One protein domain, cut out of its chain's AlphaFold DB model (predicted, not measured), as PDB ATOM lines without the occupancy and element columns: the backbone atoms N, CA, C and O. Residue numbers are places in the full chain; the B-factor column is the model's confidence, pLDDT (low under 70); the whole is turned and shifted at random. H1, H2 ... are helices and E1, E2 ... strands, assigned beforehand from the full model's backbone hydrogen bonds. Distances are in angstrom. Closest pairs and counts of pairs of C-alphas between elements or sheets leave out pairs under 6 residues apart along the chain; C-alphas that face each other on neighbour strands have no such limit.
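Overview. This is residues 536 to 705 of the 1132 residues of an uncharacterized protein of Sorangium cellulosum So0157-2 (UniProt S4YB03). A strongly twisted wall of seven strands, E6 E5 E4 E7 E11 E12 E13, is partly face to face with the small sheet E1 E9 E10, their strands crossed as in a sandwich. H1 packs on the wall near one end of the longest axis, and a third small sheet, E3 E2 E8, lies toward the other end. The printed part has 170 residues with one named helix and thirteen named strands, in the order E1 E2 E3 E4 E5 E6 H1 E7 E8 E9 E10 E11 E12 E13; the three sheets are antiparallel. The class is mixed, helices and strands, with under half of the residues in named elements. The whole is compact, with a radius of gyration of the C-alphas of 15.5 A and spans of 47 by 35 by 30 A.

Arrangement. In the largest sheet, E4 (residues 560 to 568) and E7 (residues 625 to 633) are antiparallel inner strands, with N 561 and O 632 2.9 A apart, within hydrogen-bond range. On the other side of E4 is E5 (residues 571 to 580), which forms a hairpin with it; N 573 and O 566 are 2.8 A apart. E5 bends by 56 degrees at residue 575. The hairpin of E5 and the edge strand E6 (residues 591 to 593) has N 592 and O 577 2.8 A apart; E4, E5 and E6 are a meander, each strand the antiparallel neighbour of the one before. Beyond E7 a second meander holds E11 (residues 683 to 685), E12 (residues 691 to 693) and the edge strand E13 (residues 699 to 701), whose steps are hairpins. Within hydrogen-bond range are N 683 of E11 and O 629 of E7, 2.9 A apart, N 684 of E11 and O 692 of E12, 2.8 A apart, and N 691 of E12 and O 701 of E13, 2.8 A apart. H1 (residues 604 to 620) is on one face of this sheet, giving two layers, helix and sheet, at a height over the sheet of 10.0 A. It lies over E5 and E4 and runs along the strands, at 23 degrees to E4 on the local plane; its closest C-alphas to E5 are those of Arg 610 and Phe 575, 7.5 A apart. In H1 every O i to N i+4 pair is within hydrogen-bond range. The sandwich, two sheets face to face, is completed by E1 (residues 536 to 539), E9 (residues 643 to 648) and E10 (residues 654 to 659), with strands at 61 degrees to those of the large sheet. N 644 and O 538 of E9 and E1 are 2.8 A apart; in the hairpin of E9 and E10, N 657 and O 645 are 2.8 A apart. The closest C-alphas of E10 and E13 are those of His 658 and Arg 701, 6.1 A apart. In the third sheet, the hairpin of E2 (residues 543 to 545) and E3 (residues 551 to 553) has N 552 and O 544 2.9 A apart, and E8 (residues 638 to 640) pairs with E2 through N 639 and O 543 at 2.8 A. E8 runs on into E9 at 69 degrees.

Along the chain. E1 begins at C-alpha 536, (37.453, 39.205, -10.989). E4, E5 and E7 measure 25.5, 25.8 and 25.6 A from first to last C-alpha, H1 24.3 A, E9 16.4 A and E10 15.4 A. H1 ends at C-alpha 620, (7.447, 34.519, -10.551), and E13 at C-alpha 701, (34.316, 25.518, -18.430).

Size, cuts and confidence. The C-alphas farthest apart are those of Thr 550 and Gln 620, 47.1 A. The printed part has no cut. The long link is E10 to E11, residues 660 to 682, in which 662 to 663 pair with E8 and 678 to 679 with E7. The mean pLDDT of the printed part is 84.7; residues 583, 588, 622 to 623 and 666 to 671 are under 70.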
ATOM      1  N   VAL A 536      36.446  40.135 -10.461       88.69
ATOM      2  CA  VAL A 536      37.453  39.205 -10.989       88.69
ATOM      3  C   VAL A 536      38.460  38.898  -9.887       88.69
ATOM      4  O   VAL A 536      39.076  39.801  -9.322       88.69
ATOM      5  N   ILE A 537      38.639  37.618  -9.575       88.06
ATOM      6  CA  ILE A 537      39.549  37.171  -8.509       88.06
ATOM      7  C   ILE A 537      40.812  36.492  -9.040       88.06
ATOM      8  O   ILE A 537      41.786  36.380  -8.300       88.06
ATOM      9  N   HIS A 538      40.798  36.058 -10.300       88.00
ATOM     10  CA  HIS A 538      41.946  35.518 -11.028       88.00
ATOM     11  C   HIS A 538      41.686  35.633 -12.543       88.00
ATOM     12  O   HIS A 538      40.551  35.450 -12.986       88.00
ATOM     13  N   GLY A 539      42.708  35.965 -13.336       86.81
ATOM     14  CA  GLY A 539      42.601  36.084 -14.795       86.81
ATOM     15  C   GLY A 539      43.801  36.787 -15.431       86.81
ATOM     16  O   GLY A 539      44.387  37.686 -14.834       86.81
ATOM     17  N   ALA A 540      44.165  36.389 -16.652       85.62
ATOM     18  CA  ALA A 540      45.277  36.989 -17.391       85.62
ATOM     19  C   ALA A 540      44.850  38.259 -18.166       85.62
ATOM     20  O   ALA A 540      43.682  38.386 -18.536       85.62
ATOM     21  N   PRO A 541      45.787  39.181 -18.468       88.19
ATOM     22  CA  PRO A 541      45.523  40.365 -19.287       88.19
ATOM     23  C   PRO A 541      44.827  40.053 -20.614       88.19
ATOM     24  O   PRO A 541      45.213  39.109 -21.307       88.19
ATOM     25  N   ALA A 542      43.867  40.895 -20.999       90.00
ATOM     26  CA  ALA A 542      43.165  40.774 -22.271       90.00
ATOM     27  C   ALA A 542      44.097  40.967 -23.480       90.00
ATOM     28  O   ALA A 542      45.105  41.678 -23.424       90.00
ATOM     29  N   LEU A 543      43.736  40.330 -24.591       91.94
ATOM     30  CA  LEU A 543      44.532  40.253 -25.813       91.94
ATOM     31  C   LEU A 543      43.733  40.723 -27.029       91.94
ATOM     32  O   LEU A 543      42.511  40.853 -26.984       91.94
ATOM     33  N   ARG A 544      44.428  40.925 -28.150       91.44
ATOM     34  CA  ARG A 544      43.815  41.117 -29.466       91.44
ATOM     35  C   ARG A 544      44.245  40.007 -30.413       91.44
ATOM     36  O   ARG A 544      45.446  39.785 -30.576       91.44
ATOM     37  N   ARG A 545      43.294  39.357 -31.085       90.81
ATOM     38  CA  ARG A 545      43.612  38.418 -32.170       90.81
ATOM     39  C   ARG A 545      44.086  39.200 -33.401       90.81
ATOM     40  O   ARG A 545      43.419  40.134 -33.842       90.81
ATOM     41  N   THR A 546      45.257  38.848 -33.931       89.50
ATOM     42  CA  THR A 546      45.863  39.484 -35.119       89.50
ATOM     43  C   THR A 546      45.920  38.555 -36.334       89.50
ATOM     44  O   THR A 546      46.136  39.027 -37.446       89.50
ATOM     45  N   GLY A 547      45.691  37.254 -36.135       86.06
ATOM     46  CA  GLY A 547      45.663  36.213 -37.164       86.06
ATOM     47  C   GLY A 547      45.106  34.894 -36.601       86.06
ATOM     48  O   GLY A 547      44.680  34.882 -35.447       86.06
ATOM     49  N   PRO A 548      45.097  33.794 -37.381       80.62
ATOM     50  CA  PRO A 548      44.451  32.529 -36.999       80.62
ATOM     51  C   PRO A 548      44.924  31.929 -35.664       80.62
ATOM     52  O   PRO A 548      44.109  31.376 -34.942       80.62
ATOM     53  N   ASP A 549      46.202  32.106 -35.314       74.44
ATOM     54  CA  ASP A 549      46.803  31.654 -34.045       74.44
ATOM     55  C   ASP A 549      47.802  32.682 -33.474       74.44
ATOM     56  O   ASP A 549      48.659  32.366 -32.649       74.44
ATOM     57  N   THR A 550      47.710  33.941 -33.911       83.94
ATOM     58  CA  THR A 550      48.615  35.017 -33.484       83.94
ATOM     59  C   THR A 550      47.866  36.080 -32.694       83.94
ATOM     60  O   THR A 550      46.801  36.553 -33.104       83.94
ATOM     61  N   TYR A 551      48.450  36.479 -31.566       88.12
ATOM     62  CA  TYR A 551      47.815  37.360 -30.594       88.12
ATOM     63  C   TYR A 551      48.780  38.453 -30.154       88.12
ATOM     64  O   TYR A 551      49.955  38.199 -29.891       88.12
ATOM     65  N   GLY A 552      48.266  39.675 -30.077       88.88
ATOM     66  CA  GLY A 552      48.992  40.852 -29.620       88.88
ATOM     67  C   GLY A 552      48.380  41.445 -28.356       88.88
ATOM     68  O   GLY A 552      47.311  41.033 -27.900       88.88
ATOM     69  N   ALA A 553      49.059  42.447 -27.799       88.38
ATOM     70  CA  ALA A 553      48.496  43.254 -26.725       88.38
ATOM     71  C   ALA A 553      47.223  43.973 -27.203       88.38
ATOM     72  O   ALA A 553      47.136  44.409 -28.356       88.38
ATOM     73  N   LEU A 554      46.241  44.111 -26.312       87.69
ATOM     74  CA  LEU A 554      45.064  44.925 -26.588       87.69
ATOM     75  C   LEU A 554      45.475  46.404 -26.721       87.69
ATOM     76  O   LEU A 554      46.308  46.898 -25.961       87.69
ATOM     77  N   GLY A 555      44.925  47.109 -27.714       81.81
ATOM     78  CA  GLY A 555      45.248  48.518 -27.952       81.81
ATOM     79  C   GLY A 555      44.742  49.436 -26.833       81.81
ATOM     80  O   GLY A 555      43.692  49.182 -26.242       81.81
ATOM     81  N   ALA A 556      45.460  50.532 -26.575       79.38
ATOM     82  CA  ALA A 556      45.020  51.553 -25.626       79.38
ATOM     83  C   ALA A 556      43.680  52.171 -26.072       79.38
ATOM     84  O   ALA A 556      43.519  52.535 -27.237       79.38
ATOM     85  N   GLY A 557      42.725  52.293 -25.146       81.88
ATOM     86  CA  GLY A 557      41.410  52.908 -25.401       81.88
ATOM     87  C   GLY A 557      40.267  51.941 -25.751       81.88
ATOM     88  O   GLY A 557      39.133  52.391 -25.890       81.88
ATOM     89  N   VAL A 558      40.516  50.628 -25.837       87.56
ATOM     90  CA  VAL A 558      39.450  49.617 -25.977       87.56
ATOM     91  C   VAL A 558      38.694  49.439 -24.656       87.56
ATOM     92  O   VAL A 558      39.259  48.972 -23.669       87.56
ATOM     93  N   THR A 559      37.416  49.795 -24.595       89.81
ATOM     94  CA  THR A 559      36.585  49.525 -23.414       89.81
ATOM     95  C   THR A 559      36.026  48.112 -23.496       89.81
ATOM     96  O   THR A 559      35.676  47.646 -24.580       89.81
ATOM     97  N   MET A 560      35.963  47.418 -22.362       90.81
ATOM     98  CA  MET A 560      35.422  46.063 -22.258       90.81
ATOM     99  C   MET A 560      34.579  45.924 -20.995       90.81
ATOM    100  O   MET A 560      34.852  46.579 -19.985       90.81
ATOM    101  N   GLY A 561      33.591  45.036 -21.026       91.75
ATOM    102  CA  GLY A 561      32.843  44.662 -19.834       91.75
ATOM    103  C   GLY A 561      32.160  43.305 -19.949       91.75
ATOM    104  O   GLY A 561      31.738  42.901 -21.032       91.75
ATOM    105  N   LEU A 562      32.038  42.608 -18.820       93.19
ATOM    106  CA  LEU A 562      31.209  41.408 -18.704       93.19
ATOM    107  C   LEU A 562      29.789  41.822 -18.332       93.19
ATOM    108  O   LEU A 562      29.577  42.438 -17.286       93.19
ATOM    109  N   VAL A 563      28.819  41.477 -19.173       92.12
ATOM    110  CA  VAL A 563      27.404  41.780 -18.942       92.12
ATOM    111  C   VAL A 563      26.687  40.530 -18.447       92.12
ATOM    112  O   VAL A 563      26.735  39.484 -19.093       92.12
ATOM    113  N   PHE A 564      26.013  40.663 -17.306       91.81
ATOM    114  CA  PHE A 564      25.210  39.626 -16.666       91.81
ATOM    115  C   PHE A 564      23.726  39.881 -16.946       91.81
ATOM    116  O   PHE A 564      23.220  40.993 -16.741       91.81
ATOM    117  N   ALA A 565      23.029  38.842 -17.398       90.19
ATOM    118  CA  ALA A 565      21.623  38.894 -17.765       90.19
ATOM    119  C   ALA A 565      20.827  37.725 -17.177       90.19
ATOM    120  O   ALA A 565      21.319  36.603 -17.050       90.19
ATOM    121  N   ALA A 566      19.574  38.010 -16.829       89.12
ATOM    122  CA  ALA A 566      18.599  37.023 -16.400       89.12
ATOM    123  C   ALA A 566      17.832  36.527 -17.623       89.12
ATOM    124  O   ALA A 566      17.197  37.333 -18.307       89.12
ATOM    125  N   ARG A 567      17.870  35.226 -17.909       86.94
ATOM    126  CA  ARG A 567      17.086  34.636 -18.996       86.94
ATOM    127  C   ARG A 567      15.847  33.944 -18.443       86.94
ATOM    128  O   ARG A 567      15.972  32.987 -17.685       86.94
ATOM    129  N   ALA A 568      14.670  34.390 -18.868       84.75
ATOM    130  CA  ALA A 568      13.387  33.755 -18.575       84.75
ATOM    131  C   ALA A 568      12.712  33.356 -19.898       84.75
ATOM    132  O   ALA A 568      12.244  34.203 -20.660       84.75
ATOM    133  N   GLY A 569      12.704  32.054 -20.203       82.00
ATOM    134  CA  GLY A 569      12.272  31.554 -21.512       82.00
ATOM    135  C   GLY A 569      13.185  32.051 -22.641       82.00
ATOM    136  O   GLY A 569      14.386  31.770 -22.652       82.00
ATOM    137  N   GLU A 570      12.618  32.793 -23.591       81.94
ATOM    138  CA  GLU A 570      13.357  33.420 -24.702       81.94
ATOM    139  C   GLU A 570      13.749  34.879 -24.424       81.94
ATOM    140  O   GLU A 570      14.480  35.481 -25.205       81.94
ATOM    141  N   SER A 571      13.277  35.459 -23.316       85.94
ATOM    142  CA  SER A 571      13.548  36.854 -22.962       85.94
ATOM    143  C   SER A 571      14.806  36.983 -22.109       85.94
ATOM    144  O   SER A 571      15.010  36.220 -21.160       85.94
ATOM    145  N   PHE A 572      15.626  37.985 -22.427       87.56
ATOM    146  CA  PHE A 572      16.848  38.321 -21.705       87.56
ATOM    147  C   PHE A 572      16.706  39.681 -21.033       87.56
ATOM    148  O   PHE A 572      16.267  40.655 -21.642       87.56
ATOM    149  N   HIS A 573      17.116  39.751 -19.773       88.88
ATOM    150  CA  HIS A 573      17.037  40.954 -18.960       88.88
ATOM    151  C   HIS A 573      18.438  41.273 -18.420       88.88
ATOM    152  O   HIS A 573      18.799  40.738 -17.372       88.88
ATOM    153  N   PRO A 574      19.257  42.092 -19.108       89.69
ATOM    154  CA  PRO A 574      20.559  42.523 -18.592       89.69
ATOM    155  C   PRO A 574      20.382  43.358 -17.322       89.69
ATOM    156  O   PRO A 574      19.437  44.143 -17.226       89.69
ATOM    157  N   PHE A 575      21.250  43.180 -16.325       88.19
ATOM    158  CA  PHE A 575      21.078  43.870 -15.038       88.19
ATOM    159  C   PHE A 575      22.377  44.262 -14.322       88.19
ATOM    160  O   PHE A 575      22.338  45.163 -13.486       88.19
ATOM    161  N   LEU A 576      23.525  43.663 -14.655       89.38
ATOM    162  CA  LEU A 576      24.836  44.074 -14.136       89.38
ATOM    163  C   LEU A 576      25.881  44.099 -15.251       89.38
ATOM    164  O   LEU A 576      25.865  43.252 -16.144       89.38
ATOM    165  N   ARG A 577      26.824  45.034 -15.155       90.06
ATOM    166  CA  ARG A 577      28.039  45.078 -15.970       90.06
ATOM    167  C   ARG A 577      29.255  45.178 -15.065       90.06
ATOM    168  O   ARG A 577      29.302  46.073 -14.233       90.06
ATOM    169  N   LEU A 578      30.229  44.293 -15.242       90.88
ATOM    170  CA  LEU A 578      31.565  44.429 -14.665       90.88
ATOM    171  C   LEU A 578      32.473  45.075 -15.706       90.88
ATOM    172  O   LEU A 578      32.714  44.478 -16.754       90.88
ATOM    173  N   GLU A 579      32.944  46.287 -15.449       89.88
ATOM    174  CA  GLU A 579      33.891  46.967 -16.334       89.88
ATOM    175  C   GLU A 579      35.255  46.289 -16.225       89.88
ATOM    176  O   GLU A 579      35.665  45.955 -15.127       89.88
ATOM    177  N   LEU A 580      35.963  46.049 -17.327       87.75
ATOM    178  CA  LEU A 580      37.263  45.370 -17.296       87.75
ATOM    179  C   LEU A 580      38.396  46.341 -17.625       87.75
ATOM    180  O   LEU A 580      38.330  47.086 -18.606       87.75
ATOM    181  N   ALA A 581      39.470  46.305 -16.836       79.62
ATOM    182  CA  ALA A 581      40.675  47.067 -17.132       79.62
ATOM    183  C   ALA A 581      41.456  46.416 -18.290       79.62
ATOM    184  O   ALA A 581      41.632  45.200 -18.338       79.62
ATOM    185  N   GLN A 582      41.957  47.241 -19.215       71.25
ATOM    186  CA  GLN A 582      42.616  46.794 -20.455       71.25
ATOM    187  C   GLN A 582      43.861  45.919 -20.226       71.25
ATOM    188  O   GLN A 582      44.157  45.061 -21.052       71.25
ATOM    189  N   ALA A 583      44.599  46.146 -19.134       68.06
ATOM    190  CA  ALA A 583      45.910  45.538 -18.898       68.06
ATOM    191  C   ALA A 583      45.911  44.377 -17.891       68.06
ATOM    192  O   ALA A 583      46.839  43.581 -17.910       68.06
ATOM    193  N   ASP A 584      44.911  44.277 -17.018       78.00
ATOM    194  CA  ASP A 584      44.790  43.224 -16.004       78.00
ATOM    195  C   ASP A 584      43.324  43.174 -15.550       78.00
ATOM    196  O   ASP A 584      42.873  44.110 -14.887       78.00
ATOM    197  N   PRO A 585      42.553  42.126 -15.892       77.94
ATOM    198  CA  PRO A 585      41.151  42.045 -15.495       77.94
ATOM    199  C   PRO A 585      40.979  41.920 -13.976       77.94
ATOM    200  O   PRO A 585      39.894  42.204 -13.481       77.94
ATOM    201  N   THR A 586      42.018  41.523 -13.230       78.44
ATOM    202  CA  THR A 586      41.984  41.451 -11.764       78.44
ATOM    203  C   THR A 586      42.211  42.802 -11.097       78.44
ATOM    204  O   THR A 586      41.912  42.940  -9.910       78.44
ATOM    205  N   ALA A 587      42.740  43.803 -11.817       77.56
ATOM    206  CA  ALA A 587      42.844  45.172 -11.323       77.56
ATOM    207  C   ALA A 587      41.462  45.672 -10.872       77.56
ATOM    208  O   ALA A 587      40.441  45.258 -11.419       77.56
ATOM    209  N   ALA A 588      41.428  46.524  -9.839       62.88
ATOM    210  CA  ALA A 588      40.173  46.981  -9.245       62.88
ATOM    211  C   ALA A 588      39.259  47.571 -10.331       62.88
ATOM    212  O   ALA A 588      39.600  48.562 -10.977       62.88
ATOM    213  N   THR A 589      38.128  46.909 -10.547       70.44
ATOM    214  CA  THR A 589      37.236  47.096 -11.687       70.44
ATOM    215  C   THR A 589      35.823  47.304 -11.178       70.44
ATOM    216  O   THR A 589      35.329  46.571 -10.323       70.44
ATOM    217  N   ALA A 590      35.184  48.372 -11.626       84.38
ATOM    218  CA  ALA A 590      33.917  48.794 -11.066       84.38
ATOM    219  C   ALA A 590      32.755  48.008 -11.696       84.38
ATOM    220  O   ALA A 590      32.748  47.770 -12.904       84.38
ATOM    221  N   PHE A 591      31.759  47.610 -10.901       87.94
ATOM    222  CA  PHE A 591      30.493  47.115 -11.445       87.94
ATOM    223  C   PHE A 591      29.434  48.223 -11.496       87.94
ATOM    224  O   PHE A 591      29.395  49.111 -10.641       87.94
ATOM    225  N   SER A 592      28.539  48.123 -12.473       86.69
ATOM    226  CA  SER A 592      27.395  49.011 -12.675       86.69
ATOM    227  C   SER A 592      26.103  48.205 -12.765       86.69
ATOM    228  O   SER A 592      26.083  47.099 -13.306       86.69
ATOM    229  N   VAL A 593      25.001  48.776 -12.282       86.81
ATOM    230  CA  VAL A 593      23.654  48.216 -12.470       86.81
ATOM    231  C   VAL A 593      23.083  48.725 -13.790       86.81
ATOM    232  O   VAL A 593      23.186  49.916 -14.081       86.81
ATOM    233  N   LEU A 594      22.491  47.832 -14.581       87.19
ATOM    234  CA  LEU A 594      21.913  48.146 -15.887       87.19
ATOM    235  C   LEU A 594      20.388  48.198 -15.822       87.19
ATOM    236  O   LEU A 594      19.761  47.311 -15.244       87.19
ATOM    237  N   ASP A 595      19.791  49.203 -16.453       85.88
ATOM    238  CA  ASP A 595      18.347  49.276 -16.652       85.88
ATOM    239  C   ASP A 595      17.847  48.252 -17.694       85.88
ATOM    240  O   ASP A 595      18.605  47.452 -18.244       85.88
ATOM    241  N   ALA A 596      16.537  48.244 -17.958       81.56
ATOM    242  CA  ALA A 596      15.934  47.320 -18.916       81.56
ATOM    243  C   ALA A 596      16.403  47.528 -20.372       81.56
ATOM    244  O   ALA A 596      16.278  46.605 -21.174       81.56
ATOM    245  N   ALA A 597      16.933  48.709 -20.706       80.38
ATOM    246  CA  ALA A 597      17.490  49.032 -22.017       80.38
ATOM    247  C   ALA A 597      19.004  48.755 -22.101       80.38
ATOM    248  O   ALA A 597      19.595  48.924 -23.166       80.38
ATOM    249  N   GLY A 598      19.637  48.320 -21.004       79.06
ATOM    250  CA  GLY A 598      21.077  48.081 -20.927       79.06
ATOM    251  C   GLY A 598      21.905  49.335 -20.625       79.06
ATOM    252  O   GLY A 598      23.132  49.261 -20.628       79.06
ATOM    253  N   ALA A 599      21.286  50.481 -20.338       84.38
ATOM    254  CA  ALA A 599      22.013  51.676 -19.920       84.38
ATOM    255  C   ALA A 599      22.340  51.627 -18.419       84.38
ATOM    256  O   ALA A 599      21.671  50.955 -17.634       84.38
ATOM    257  N   VAL A 600      23.389  52.340 -17.998       85.81
ATOM    258  CA  VAL A 600      23.789  52.387 -16.584       85.81
ATOM    259  C   VAL A 600      22.742  53.147 -15.766       85.81
ATOM    260  O   VAL A 600      22.458  54.317 -16.021       85.81
ATOM    261  N   ALA A 601      22.202  52.496 -14.737       82.00
ATOM    262  CA  ALA A 601      21.279  53.105 -13.791       82.00
ATOM    263  C   ALA A 601      22.029  54.097 -12.884       82.00
ATOM    264  O   ALA A 601      22.696  53.709 -11.929       82.00
ATOM    265  N   GLY A 602      21.911  55.395 -13.178       75.06
ATOM    266  CA  GLY A 602      22.687  56.447 -12.507       75.06
ATOM    267  C   GLY A 602      22.160  56.930 -11.148       75.06
ATOM    268  O   GLY A 602      22.785  57.789 -10.538       75.06
ATOM    269  N   THR A 603      21.015  56.435 -10.659       81.38
ATOM    270  CA  THR A 603      20.445  56.873  -9.367       81.38
ATOM    271  C   THR A 603      20.137  55.700  -8.445       81.38
ATOM    272  O   THR A 603      19.689  54.641  -8.887       81.38
ATOM    273  N   ALA A 604      20.268  55.910  -7.131       75.75
ATOM    274  CA  ALA A 604      19.911  54.904  -6.128       75.75
ATOM    275  C   ALA A 604      18.444  54.437  -6.245       75.75
ATOM    276  O   ALA A 604      18.135  53.293  -5.923       75.75
ATOM    277  N   ALA A 605      17.529  55.301  -6.702       80.81
ATOM    278  CA  ALA A 605      16.133  54.936  -6.941       80.81
ATOM    279  C   ALA A 605      15.982  53.972  -8.128       80.81
ATOM    280  O   ALA A 605      15.339  52.934  -7.977       80.81
ATOM    281  N   ALA A 606      16.634  54.269  -9.258       83.38
ATOM    282  CA  ALA A 606      16.631  53.401 -10.435       83.38
ATOM    283  C   ALA A 606      17.262  52.034 -10.131       83.38
ATOM    284  O   ALA A 606      16.737  51.001 -10.535       83.38
ATOM    285  N   ILE A 607      18.335  52.011  -9.339       80.75
ATOM    286  CA  ILE A 607      18.994  50.771  -8.911       80.75
ATOM    287  C   ILE A 607      18.081  49.915  -8.036       80.75
ATOM    288  O   ILE A 607      17.986  48.704  -8.249       80.75
ATOM    289  N   ARG A 608      17.388  50.524  -7.063       81.69
ATOM    290  CA  ARG A 608      16.409  49.812  -6.225       81.69
ATOM    291  C   ARG A 608      15.266  49.256  -7.058       81.69
ATOM    292  O   ARG A 608      14.937  48.083  -6.911       81.69
ATOM    293  N   GLN A 609      14.705  50.077  -7.943       83.56
ATOM    294  CA  GLN A 609      13.641  49.658  -8.847       83.56
ATOM    295  C   GLN A 609      14.094  48.459  -9.681       83.56
ATOM    296  O   GLN A 609      13.443  47.419  -9.661       83.56
ATOM    297  N   ARG A 610      15.256  48.565 -10.328       85.56
ATOM    298  CA  ARG A 610      15.787  47.502 -11.176       85.56
ATOM    299  C   ARG A 610      16.073  46.217 -10.407       85.56
ATOM    300  O   ARG A 610      15.730  45.130 -10.860       85.56
ATOM    301  N   SER A 611      16.660  46.339  -9.218       81.50
ATOM    302  CA  SER A 611      16.891  45.201  -8.325       81.50
ATOM    303  C   SER A 611      15.575  44.521  -7.932       81.50
ATOM    304  O   SER A 611      15.520  43.297  -7.857       81.50
ATOM    305  N   GLY A 612      14.519  45.307  -7.688       82.94
ATOM    306  CA  GLY A 612      13.175  44.809  -7.396       82.94
ATOM    307  C   GLY A 612      12.524  44.106  -8.587       82.94
ATOM    308  O   GLY A 612      11.958  43.033  -8.409       82.94
ATOM    309  N   GLU A 613      12.652  44.655  -9.798       85.75
ATOM    310  CA  GLU A 613      12.145  44.044 -11.037       85.75
ATOM    311  C   GLU A 613      12.775  42.670 -11.294       85.75
ATOM    312  O   GLU A 613      12.062  41.699 -11.547       85.75
ATOM    313  N   ILE A 614      14.106  42.569 -11.188       84.75
ATOM    314  CA  ILE A 614      14.821  41.300 -11.376       84.75
ATOM    315  C   ILE A 614      14.438  40.296 -10.287       84.75
ATOM    316  O   ILE A 614      14.146  39.145 -10.602       84.75
ATOM    317  N   ALA A 615      14.369  40.719  -9.021       81.25
ATOM    318  CA  ALA A 615      13.933  39.841  -7.937       81.25
ATOM    319  C   ALA A 615      12.507  39.309  -8.184       81.25
ATOM    320  O   ALA A 615      12.275  38.104  -8.108       81.25
ATOM    321  N   GLN A 616      11.562  40.173  -8.564       82.69
ATOM    322  CA  GLN A 616      10.186  39.772  -8.879       82.69
ATOM    323  C   GLN A 616      10.104  38.803 -10.061       82.69
ATOM    324  O   GLN A 616       9.397  37.799  -9.960       82.69
ATOM    325  N   LEU A 617      10.838  39.066 -11.148       82.88
ATOM    326  CA  LEU A 617      10.918  38.174 -12.310       82.88
ATOM    327  C   LEU A 617      11.317  36.756 -11.882       82.88
ATOM    328  O   LEU A 617      10.690  35.772 -12.270       82.88
ATOM    329  N   VAL A 618      12.338  36.662 -11.038       77.31
ATOM    330  CA  VAL A 618      12.876  35.397 -10.529       77.31
ATOM    331  C   VAL A 618      11.872  34.688  -9.629       77.31
ATOM    332  O   VAL A 618      11.653  33.487  -9.787       77.31
ATOM    333  N   GLY A 619      11.220  35.430  -8.730       76.69
ATOM    334  CA  GLY A 619      10.181  34.893  -7.851       76.69
ATOM    335  C   GLY A 619       8.977  34.331  -8.616       76.69
ATOM    336  O   GLY A 619       8.448  33.291  -8.237       76.69
ATOM    337  N   GLN A 620       8.571  34.971  -9.718       80.94
ATOM    338  CA  GLN A 620       7.447  34.519 -10.551       80.94
ATOM    339  C   GLN A 620       7.754  33.243 -11.347       80.94
ATOM    340  O   GLN A 620       6.856  32.440 -11.584       80.94
ATOM    341  N   GLN A 621       9.006  33.052 -11.769       75.75
ATOM    342  CA  GLN A 621       9.410  31.953 -12.654       75.75
ATOM    343  C   GLN A 621       9.848  30.681 -11.902       75.75
ATOM    344  O   GLN A 621      10.243  29.704 -12.535       75.75
ATOM    345  N   GLY A 622       9.799  30.663 -10.564       65.50
ATOM    346  CA  GLY A 622       9.980  29.447  -9.757       65.50
ATOM    347  C   GLY A 622      11.314  28.712  -9.963       65.50
ATOM    348  O   GLY A 622      11.350  27.486  -9.869       65.50
ATOM    349  N   GLY A 623      12.395  29.434 -10.281       64.12
ATOM    350  CA  GLY A 623      13.717  28.849 -10.561       64.12
ATOM    351  C   GLY A 623      13.955  28.441 -12.022       64.12
ATOM    352  O   GLY A 623      14.962  27.811 -12.329       64.12
ATOM    353  N   ALA A 624      13.067  28.812 -12.952       75.44
ATOM    354  CA  ALA A 624      13.274  28.626 -14.393       75.44
ATOM    355  C   ALA A 624      14.179  29.701 -15.040       75.44
ATOM    356  O   ALA A 624      14.234  29.792 -16.266       75.44
ATOM    357  N   VAL A 625      14.857  30.529 -14.236       81.00
ATOM    358  CA  VAL A 625      15.693  31.637 -14.721       81.00
ATOM    359  C   VAL A 625      17.161  31.213 -14.786       81.00
ATOM    360  O   VAL A 625      17.709  30.718 -13.804       81.00
ATOM    361  N   GLU A 626      17.810  31.435 -15.928       85.94
ATOM    362  CA  GLU A 626      19.224  31.096 -16.160       85.94
ATOM    363  C   GLU A 626      20.108  32.349 -16.132       85.94
ATOM    364  O   GLU A 626      19.775  33.354 -16.769       85.94
ATOM    365  N   LEU A 627      21.227  32.303 -15.396       89.31
ATOM    366  CA  LEU A 627      22.215  33.386 -15.366       89.31
ATOM    367  C   LEU A 627      23.094  33.288 -16.607       89.31
ATOM    368  O   LEU A 627      23.775  32.284 -16.801       89.31
ATOM    369  N   VAL A 628      23.090  34.334 -17.425       90.50
ATOM    370  CA  VAL A 628      23.836  34.383 -18.682       90.50
ATOM    371  C   VAL A 628      24.889  35.480 -18.614       90.50
ATOM    372  O   VAL A 628      24.616  36.574 -18.118       90.50
ATOM    373  N   VAL A 629      26.087  35.189 -19.120       92.69
ATOM    374  CA  VAL A 629      27.218  36.124 -19.162       92.69
ATOM    375  C   VAL A 629      27.755  36.222 -20.586       92.69
ATOM    376  O   VAL A 629      27.874  35.205 -21.269       92.69
ATOM    377  N   ARG A 630      28.103  37.434 -21.031       92.19
ATOM    378  CA  ARG A 630      28.870  37.662 -22.269       92.19
ATOM    379  C   ARG A 630      29.902  38.772 -22.097       92.19
ATOM    380  O   ARG A 630      29.735  39.635 -21.233       92.19
ATOM    381  N   LEU A 631      30.925  38.771 -22.945       93.12
ATOM    382  CA  LEU A 631      31.870  39.874 -23.087       93.12
ATOM    383  C   LEU A 631      31.341  40.873 -24.121       93.12
ATOM    384  O   LEU A 631      30.909  40.482 -25.204       93.12
ATOM    385  N   GLU A 632      31.416  42.161 -23.803       92.31
ATOM    386  CA  GLU A 632      31.195  43.250 -24.753       92.31
ATOM    387  C   GLU A 632      32.445  44.135 -24.828       92.31
ATOM    388  O   GLU A 632      33.103  44.358 -23.807       92.31
ATOM    389  N   ALA A 633      32.776  44.650 -26.016       91.94
ATOM    390  CA  ALA A 633      33.930  45.523 -26.230       91.94
ATOM    391  C   ALA A 633      33.655  46.643 -27.244       91.94
ATOM    392  O   ALA A 633      32.760  46.542 -28.081       91.94
ATOM    393  N   SER A 634      34.448  47.719 -27.204       91.81
ATOM    394  CA  SER A 634      34.392  48.790 -28.214       91.81
ATOM    395  C   SER A 634      35.118  48.467 -29.525       91.81
ATOM    396  O   SER A 634      35.070  49.275 -30.451       91.81
ATOM    397  N   ALA A 635      35.806  47.325 -29.609       88.75
ATOM    398  CA  ALA A 635      36.570  46.904 -30.781       88.75
ATOM    399  C   ALA A 635      36.447  45.387 -31.030       88.75
ATOM    400  O   ALA A 635      36.327  44.622 -30.064       88.75
ATOM    401  N   PRO A 636      36.499  44.942 -32.301       89.69
ATOM    402  CA  PRO A 636      36.381  43.528 -32.642       89.69
ATOM    403  C   PRO A 636      37.679  42.780 -32.326       89.69
ATOM    404  O   PRO A 636      38.759  43.381 -32.246       89.69
ATOM    405  N   SER A 637      37.586  41.452 -32.213       91.19
ATOM    406  CA  SER A 637      38.724  40.556 -31.959       91.19
ATOM    407  C   SER A 637      39.440  40.821 -30.627       91.19
ATOM    408  O   SER A 637      40.641  40.557 -30.498       91.19
ATOM    409  N   ALA A 638      38.721  41.364 -29.641       92.06
ATOM    410  CA  ALA A 638      39.183  41.453 -28.263       92.06
ATOM    411  C   ALA A 638      38.969  40.095 -27.589       92.06
ATOM    412  O   ALA A 638      37.878  39.530 -27.653       92.06
ATOM    413  N   VAL A 639      40.010  39.563 -26.956       91.88
ATOM    414  CA  VAL A 639      40.004  38.240 -26.332       91.88
ATOM    415  C   VAL A 639      40.221  38.404 -24.838       91.88
ATOM    416  O   VAL A 639      41.273  38.882 -24.411       91.88
ATOM    417  N   LEU A 640      39.242  37.982 -24.046       92.25
ATOM    418  CA  LEU A 640      39.382  37.788 -22.610       92.25
ATOM    419  C   LEU A 640      39.836  36.341 -22.364       92.25
ATOM    420  O   LEU A 640      39.077  35.418 -22.668       92.25
ATOM    421  N   PRO A 641      41.052  36.111 -21.838       91.62
ATOM    422  CA  PRO A 641      41.481  34.790 -21.393       91.62
ATOM    423  C   PRO A 641      40.539  34.155 -20.361       91.62
ATOM    424  O   PRO A 641      39.788  34.879 -19.705       91.62
ATOM    425  N   PRO A 642      40.624  32.827 -20.141       90.50
ATOM    426  CA  PRO A 642      39.902  32.173 -19.053       90.50
ATOM    427  C   PRO A 642      40.142  32.885 -17.715       90.50
ATOM    428  O   PRO A 642      41.284  33.195 -17.362       90.50
ATOM    429  N   CYS A 643      39.067  33.150 -16.974       89.75
ATOM    430  CA  CYS A 643      39.128  33.891 -15.715       89.75
ATOM    431  C   CYS A 643      38.053  33.450 -14.715       89.75
ATOM    432  O   CYS A 643      37.100  32.733 -15.037       89.75
ATOM    433  N   GLU A 644      38.233  33.864 -13.469       91.25
ATOM    434  CA  GLU A 644      37.391  33.547 -12.329       91.25
ATOM    435  C   GLU A 644      36.710  34.807 -11.829       91.25
ATOM    436  O   GLU A 644      37.372  35.769 -11.427       91.25
ATOM    437  N   VAL A 645      35.383  34.765 -11.780       91.38
ATOM    438  CA  VAL A 645      34.576  35.894 -11.332       91.38
ATOM    439  C   VAL A 645      33.736  35.466 -10.143       91.38
ATOM    440  O   VAL A 645      32.914  34.558 -10.233       91.38
ATOM    441  N   VAL A 646      33.932  36.129  -9.006       90.56
ATOM    442  CA  VAL A 646      32.986  36.047  -7.896       90.56
ATOM    443  C   VAL A 646      31.695  36.681  -8.341       90.56
ATOM    444  O   VAL A 646      31.702  37.801  -8.838       90.56
ATOM    445  N   TYR A 647      30.594  36.004  -8.075       88.94
ATOM    446  CA  TYR A 647      29.264  36.539  -8.250       88.94
ATOM    447  C   TYR A 647      28.481  36.366  -6.945       88.94
ATOM    448  O   TYR A 647      28.452  35.271  -6.384       88.94
ATOM    449  N   THR A 648      27.880  37.447  -6.434       85.75
ATOM    450  CA  THR A 648      27.156  37.427  -5.152       85.75
ATOM    451  C   THR A 648      25.686  37.772  -5.322       85.75
ATOM    452  O   THR A 648      25.307  38.723  -6.000       85.75
ATOM    453  N   GLY A 649      24.858  37.002  -4.633       80.44
ATOM    454  CA  GLY A 649      23.424  37.132  -4.630       80.44
ATOM    455  C   GLY A 649      22.806  38.030  -3.613       80.44
ATOM    456  O   GLY A 649      23.409  38.379  -2.604       80.44
ATOM    457  N   ALA A 650      21.545  38.348  -3.896       74.69
ATOM    458  CA  ALA A 650      20.681  39.167  -3.065       74.69
ATOM    459  C   ALA A 650      20.679  38.721  -1.597       74.69
ATOM    460  O   ALA A 650      20.804  39.555  -0.708       74.69
ATOM    461  N   THR A 651      20.614  37.408  -1.370       73.25
ATOM    462  CA  THR A 651      20.572  36.742  -0.057       73.25
ATOM    463  C   THR A 651      21.961  36.363   0.482       73.25
ATOM    464  O   THR A 651      22.083  35.570   1.418       73.25
ATOM    465  N   GLY A 652      23.030  36.867  -0.147       77.38
ATOM    466  CA  GLY A 652      24.416  36.640   0.265       77.38
ATOM    467  C   GLY A 652      25.023  35.312  -0.196       77.38
ATOM    468  O   GLY A 652      26.128  34.978   0.240       77.38
ATOM    469  N   GLU A 653      24.339  34.553  -1.059       81.19
ATOM    470  CA  GLU A 653      24.896  33.373  -1.734       81.19
ATOM    471  C   GLU A 653      25.994  33.779  -2.719       81.19
ATOM    472  O   GLU A 653      25.822  34.708  -3.501       81.19
ATOM    473  N   VAL A 654      27.152  33.123  -2.659       85.94
ATOM    474  CA  VAL A 654      28.327  33.504  -3.451       85.94
ATOM    475  C   VAL A 654      28.750  32.312  -4.284       85.94
ATOM    476  O   VAL A 654      28.966  31.229  -3.742       85.94
ATOM    477  N   VAL A 655      28.894  32.530  -5.586       88.56
ATOM    478  CA  VAL A 655      29.361  31.524  -6.536       88.56
ATOM    479  C   VAL A 655      30.622  32.023  -7.214       88.56
ATOM    480  O   VAL A 655      30.771  33.206  -7.520       88.56
ATOM    481  N   LEU A 656      31.550  31.096  -7.420       91.31
ATOM    482  CA  LEU A 656      32.735  31.326  -8.219       91.31
ATOM    483  C   LEU A 656      32.447  30.913  -9.659       91.31
ATOM    484  O   LEU A 656      32.432  29.726  -9.960       91.31
ATOM    485  N   VAL A 657      32.209  31.882 -10.538       92.62
ATOM    486  CA  VAL A 657      31.960  31.634 -11.957       92.62
ATOM    487  C   VAL A 657      33.283  31.355 -12.660       92.62
ATOM    488  O   VAL A 657      34.193  32.189 -12.660       92.62
ATOM    489  N   HIS A 658      33.376  30.185 -13.277       93.00
ATOM    490  CA  HIS A 658      34.508  29.776 -14.090       93.00
ATOM    491  C   HIS A 658      34.223  30.146 -15.552       93.00
ATOM    492  O   HIS A 658      33.520  29.416 -16.248       93.00
ATOM    493  N   LEU A 659      34.763  31.271 -16.033       93.69
ATOM    494  CA  LEU A 659      34.571  31.729 -17.417       93.69
ATOM    495  C   LEU A 659      35.615  31.121 -18.372       93.69
ATOM    496  O   LEU A 659      36.791  31.039 -17.992       93.69
ATOM    497  N   PRO A 660      35.213  30.700 -19.590       93.38
ATOM    498  CA  PRO A 660      36.132  30.264 -20.643       93.38
ATOM    499  C   PRO A 660      36.845  31.472 -21.273       93.38
ATOM    500  O   PRO A 660      36.612  32.617 -20.886       93.38
ATOM    501  N   ALA A 661      37.687  31.227 -22.280       91.69
ATOM    502  CA  ALA A 661      38.146  32.305 -23.148       91.69
ATOM    503  C   ALA A 661      36.956  32.860 -23.956       91.69
ATOM    504  O   ALA A 661      36.224  32.084 -24.570       91.69
ATOM    505  N   LEU A 662      36.771  34.181 -23.960       92.44
ATOM    506  CA  LEU A 662      35.711  34.864 -24.708       92.44
ATOM    507  C   LEU A 662      36.337  35.793 -25.743       92.44
ATOM    508  O   LEU A 662      37.200  36.601 -25.405       92.44
ATOM    509  N   GLU A 663      35.892  35.698 -26.990       92.62
ATOM    510  CA  GLU A 663      36.367  36.537 -28.088       92.62
ATOM    511  C   GLU A 663      35.215  37.356 -28.674       92.62
ATOM    512  O   GLU A 663      34.139  36.813 -28.922       92.62
ATOM    513  N   THR A 664      35.434  38.655 -28.895       91.88
ATOM    514  CA  THR A 664      34.454  39.526 -29.556       91.88
ATOM    515  C   THR A 664      34.543  39.439 -31.077       91.88
ATOM    516  O   THR A 664      35.631  39.432 -31.661       91.88
ATOM    517  N   GLY A 665      33.390  39.435 -31.738       86.19
ATOM    518  CA  GLY A 665      33.269  39.501 -33.194       86.19
ATOM    519  C   GLY A 665      31.931  40.105 -33.618       86.19
ATOM    520  O   GLY A 665      31.196  40.632 -32.780       86.19
ATOM    521  N   GLU A 666      31.602  39.985 -34.911       66.19
ATOM    522  CA  GLU A 666      30.289  40.399 -35.414       66.19
ATOM    523  C   GLU A 666      29.183  39.673 -34.644       66.19
ATOM    524  O   GLU A 666      29.271  38.472 -34.391       66.19
ATOM    525  N   ALA A 667      28.141  40.416 -34.271       57.47
ATOM    526  CA  ALA A 667      27.075  39.943 -33.402       57.47
ATOM    527  C   ALA A 667      26.323  38.722 -33.973       57.47
ATOM    528  O   ALA A 667      25.306  38.854 -34.656       57.47
ATOM    529  N   GLY A 668      26.794  37.518 -33.646       57.34
ATOM    530  CA  GLY A 668      26.020  36.287 -33.757       57.34
ATOM    531  C   GLY A 668      24.846  36.316 -32.773       57.34
ATOM    532  O   GLY A 668      25.000  36.785 -31.650       57.34
ATOM    533  N   PHE A 669      23.662  35.878 -33.228       52.22
ATOM    534  CA  PHE A 669      22.396  35.755 -32.477       52.22
ATOM    535  C   PHE A 669      22.246  36.721 -31.275       52.22
ATOM    536  O   PHE A 669      22.533  36.381 -30.126       52.22
ATOM    537  N   LEU A 670      21.765  37.946 -31.527       56.66
ATOM    538  CA  LEU A 670      21.576  38.964 -30.486       56.66
ATOM    539  C   LEU A 670      20.476  38.567 -29.484       56.66
ATOM    540  O   LEU A 670      19.294  38.801 -29.713       56.66
ATOM    541  N   ALA A 671      20.886  38.023 -28.338       60.88
ATOM    542  CA  ALA A 671      20.006  37.719 -27.208       60.88
ATOM    543  C   ALA A 671      19.458  38.988 -26.507       60.88
ATOM    544  O   ALA A 671      18.318  39.002 -26.050       60.88
ATOM    545  N   TRP A 672      20.252  40.068 -26.446       81.06
ATOM    546  CA  TRP A 672      19.828  41.412 -26.017       81.06
ATOM    547  C   TRP A 672      20.676  42.510 -26.675       81.06
ATOM    548  O   TRP A 672      21.808  42.247 -27.106       81.06
ATOM    549  N   GLN A 673      20.135  43.738 -26.732       81.69
ATOM    550  CA  GLN A 673      20.839  44.905 -27.282       81.69
ATOM    551  C   GLN A 673      22.160  45.140 -26.533       81.69
ATOM    552  O   GLN A 673      22.150  45.176 -25.301       81.69
ATOM    553  N   PRO A 674      23.299  45.244 -27.238       80.69
ATOM    554  CA  PRO A 674      24.591  45.407 -26.595       80.69
ATOM    555  C   PRO A 674      24.820  46.838 -26.117       80.69
ATOM    556  O   PRO A 674      24.332  47.801 -26.706       80.69
ATOM    557  N   THR A 675      25.568  46.958 -25.024       79.00
ATOM    558  CA  THR A 675      25.974  48.237 -24.430       79.00
ATOM    559  C   THR A 675      27.261  48.778 -25.061       79.00
ATOM    560  O   THR A 675      27.529  49.976 -24.969       79.00
ATOM    561  N   LEU A 676      28.040  47.909 -25.718       84.88
ATOM    562  CA  LEU A 676      29.219  48.240 -26.528       84.88
ATOM    563  C   LEU A 676      29.090  47.678 -27.958       84.88
ATOM    564  O   LEU A 676      28.146  46.960 -28.267       84.88
ATOM    565  N   ALA A 677      30.012  48.052 -28.851       87.31
ATOM    566  CA  ALA A 677      29.892  47.806 -30.293       87.31
ATOM    567  C   ALA A 677      29.971  46.321 -30.692       87.31
ATOM    568  O   ALA A 677      29.304  45.907 -31.634       87.31
ATOM    569  N   GLU A 678      30.772  45.532 -29.978       91.00
ATOM    570  CA  GLU A 678      31.140  44.163 -30.350       91.00
ATOM    571  C   GLU A 678      30.852  43.209 -29.190       91.00
ATOM    572  O   GLU A 678      30.977  43.593 -28.022       91.00
ATOM    573  N   VAL A 679      30.486  41.960 -29.493       91.69
ATOM    574  CA  VAL A 679      30.049  40.975 -28.487       91.69
ATOM    575  C   VAL A 679      30.706  39.614 -28.693       91.69
ATOM    576  O   VAL A 679      31.069  39.260 -29.812       91.69
ATOM    577  N   SER A 680      30.856  38.850 -27.611       91.88
ATOM    578  CA  SER A 680      31.186  37.422 -27.668       91.88
ATOM    579  C   SER A 680      29.934  36.547 -27.686       91.88
ATOM    580  O   SER A 680      28.846  36.991 -27.301       91.88
ATOM    581  N   ASP A 681      30.122  35.263 -27.993       89.69
ATOM    582  CA  ASP A 681      29.149  34.232 -27.632       89.69
ATOM    583  C   ASP A 681      28.870  34.262 -26.121       89.69
ATOM    584  O   ASP A 681      29.743  34.579 -25.300       89.69
ATOM    585  N   ALA A 682      27.624  33.963 -25.755       90.44
ATOM    586  CA  ALA A 682      27.179  33.964 -24.370       90.44
ATOM    587  C   ALA A 682      27.347  32.581 -23.726       90.44
ATOM    588  O   ALA A 682      27.204  31.545 -24.381       90.44
ATOM    589  N   VAL A 683      27.567  32.567 -22.413       91.62
ATOM    590  CA  VAL A 683      27.605  31.345 -21.602       91.62
ATOM    591  C   VAL A 683      26.515  31.355 -20.538       91.62
ATOM    592  O   VAL A 683      26.225  32.392 -19.941       91.62
ATOM    593  N   SER A 684      25.912  30.193 -20.295       90.19
ATOM    594  CA  SER A 684      24.998  29.965 -19.173       90.19
ATOM    595  C   SER A 684      25.784  29.467 -17.959       90.19
ATOM    596  O   SER A 684      26.662  28.613 -18.102       90.19
ATOM    597  N   VAL A 685      25.488  30.013 -16.779       90.62
ATOM    598  CA  VAL A 685      26.196  29.749 -15.519       90.62
ATOM    599  C   VAL A 685      25.374  28.805 -14.642       90.62
ATOM    600  O   VAL A 685      24.250  29.131 -14.255       90.62
ATOM    601  N   GLY A 686      25.950  27.661 -14.272       87.44
ATOM    602  CA  GLY A 686      25.382  26.734 -13.291       87.44
ATOM    603  C   GLY A 686      25.503  27.251 -11.854       87.44
ATOM    604  O   GLY A 686      26.357  28.080 -11.543       87.44
ATOM    605  N   ALA A 687      24.671  26.735 -10.948       84.19
ATOM    606  CA  ALA A 687      24.714  27.077  -9.522       84.19
ATOM    607  C   ALA A 687      26.023  26.637  -8.831       84.19
ATOM    608  O   ALA A 687      26.370  27.148  -7.769       84.19
ATOM    609  N   ASP A 688      26.762  25.705  -9.436       86.12
ATOM    610  CA  ASP A 688      28.093  25.276  -8.996       86.12
ATOM    611  C   ASP A 688      29.227  26.181  -9.521       86.12
ATOM    612  O   ASP A 688      30.370  26.049  -9.083       86.12
ATOM    613  N   GLY A 689      28.908  27.112 -10.429       89.88
ATOM    614  CA  GLY A 689      29.847  28.033 -11.065       89.88
ATOM    615  C   GLY A 689      30.400  27.566 -12.412       89.88
ATOM    616  O   GLY A 689      31.189  28.297 -13.018       89.88
ATOM    617  N   SER A 690      30.013  26.380 -12.894       91.25
ATOM    618  CA  SER A 690      30.400  25.897 -14.224       91.25
ATOM    619  C   SER A 690      29.697  26.692 -15.329       91.25
ATOM    620  O   SER A 690      28.632  27.276 -15.112       91.25
ATOM    621  N   THR A 691      30.292  26.742 -16.520       92.62
ATOM    622  CA  THR A 691      29.734  27.451 -17.676       92.62
ATOM    623  C   THR A 691      29.527  26.531 -18.870       92.62
ATOM    624  O   THR A 691      30.338  25.649 -19.156       92.62
ATOM    625  N   THR A 692      28.424  26.746 -19.582       91.31
ATOM    626  CA  THR A 692      28.038  26.018 -20.802       91.31
ATOM    627  C   THR A 692      27.784  27.012 -21.927       91.31
ATOM    628  O   THR A 692      27.270  28.105 -21.675       91.31
ATOM    629  N   TRP A 693      28.156  26.670 -23.161       89.69
ATOM    630  CA  TRP A 693      27.906  27.552 -24.304       89.69
ATOM    631  C   TRP A 693      26.402  27.660 -24.561       89.69
ATOM    632  O   TRP A 693      25.700  26.648 -24.646       89.69
ATOM    633  N   MET A 694      25.888  28.889 -24.658       85.81
ATOM    634  CA  MET A 694      24.448  29.124 -24.752       85.81
ATOM    635  C   MET A 694      23.858  28.449 -25.998       85.81
ATOM    636  O   MET A 694      24.384  28.579 -27.098       85.81
ATOM    637  N   GLY A 695      22.753  27.719 -25.817       78.06
ATOM    638  CA  GLY A 695      22.084  26.995 -26.905       78.06
ATOM    639  C   GLY A 695      22.692  25.625 -27.220       78.06
ATOM    640  O   GLY A 695      22.208  24.951 -28.127       78.06
ATOM    641  N   THR A 696      23.702  25.191 -26.459       84.44
ATOM    642  CA  THR A 696      24.366  23.888 -26.606       84.44
ATOM    643  C   THR A 696      24.335  23.095 -25.292       84.44
ATOM    644  O   THR A 696      23.907  23.602 -24.255       84.44
ATOM    645  N   LEU A 697      24.797  21.842 -25.334       82.75
ATOM    646  CA  LEU A 697      25.089  21.036 -24.140       82.75
ATOM    647  C   LEU A 697      26.594  20.984 -23.833       82.75
ATOM    648  O   LEU A 697      27.022  20.233 -22.955       82.75
ATOM    649  N   ASP A 698      27.393  21.772 -24.554       87.00
ATOM    650  CA  ASP A 698      28.841  21.728 -24.465       87.00
ATOM    651  C   ASP A 698      29.312  22.543 -23.259       87.00
ATOM    652  O   ASP A 698      29.011  23.734 -23.105       87.00
ATOM    653  N   VAL A 699      30.064  21.884 -22.376       88.12
ATOM    654  CA  VAL A 699      30.693  22.530 -21.222       88.12
ATOM    655  C   VAL A 699      31.785  23.460 -21.733       88.12
ATOM    656  O   VAL A 699      32.788  23.011 -22.282       88.12
ATOM    657  N   ALA A 700      31.592  24.760 -21.526       90.44
ATOM    658  CA  ALA A 700      32.581  25.774 -21.850       90.44
ATOM    659  C   ALA A 700      33.709  25.766 -20.812       90.44
ATOM    660  O   ALA A 700      34.888  25.791 -21.169       90.44
ATOM    661  N   ARG A 701      33.353  25.676 -19.521       90.56
ATOM    662  CA  ARG A 701      34.316  25.518 -18.430       90.56
ATOM    663  C   ARG A 701      33.717  24.813 -17.212       90.56
ATOM    664  O   ARG A 701      32.657  25.188 -16.718       90.56
ATOM    665  N   ALA A 702      34.420  23.808 -16.700       87.81
ATOM    666  CA  ALA A 702      34.042  23.084 -15.492       87.81
ATOM    667  C   ALA A 702      34.425  23.865 -14.223       87.81
ATOM    668  O   ALA A 702      35.455  24.544 -14.184       87.81
ATOM    669  N   ALA A 703      33.617  23.734 -13.169       87.81
ATOM    670  CA  ALA A 703      33.907  24.331 -11.871       87.81
ATOM    671  C   ALA A 703      34.761  23.408 -10.993       87.81
ATOM    672  O   ALA A 703      34.534  22.203 -10.911       87.81
ATOM    673  N   TYR A 704      35.745  23.997 -10.309       82.44
ATOM    674  CA  TYR A 704      36.708  23.298  -9.444       82.44
ATOM    675  C   TYR A 704      36.616  23.817  -8.003       82.44
ATOM    676  O   TYR A 704      37.603  24.216  -7.380       82.44
ATOM    677  N   GLY A 705      35.391  23.844  -7.473       82.56
ATOM    678  CA  GLY A 705      35.071  24.215  -6.094       82.56
ATOM    679  C   GLY A 705      35.086  25.721  -5.794       82.56
ATOM    680  O   GLY A 705      35.771  26.512  -6.442       82.56
TER     681      GLY A 705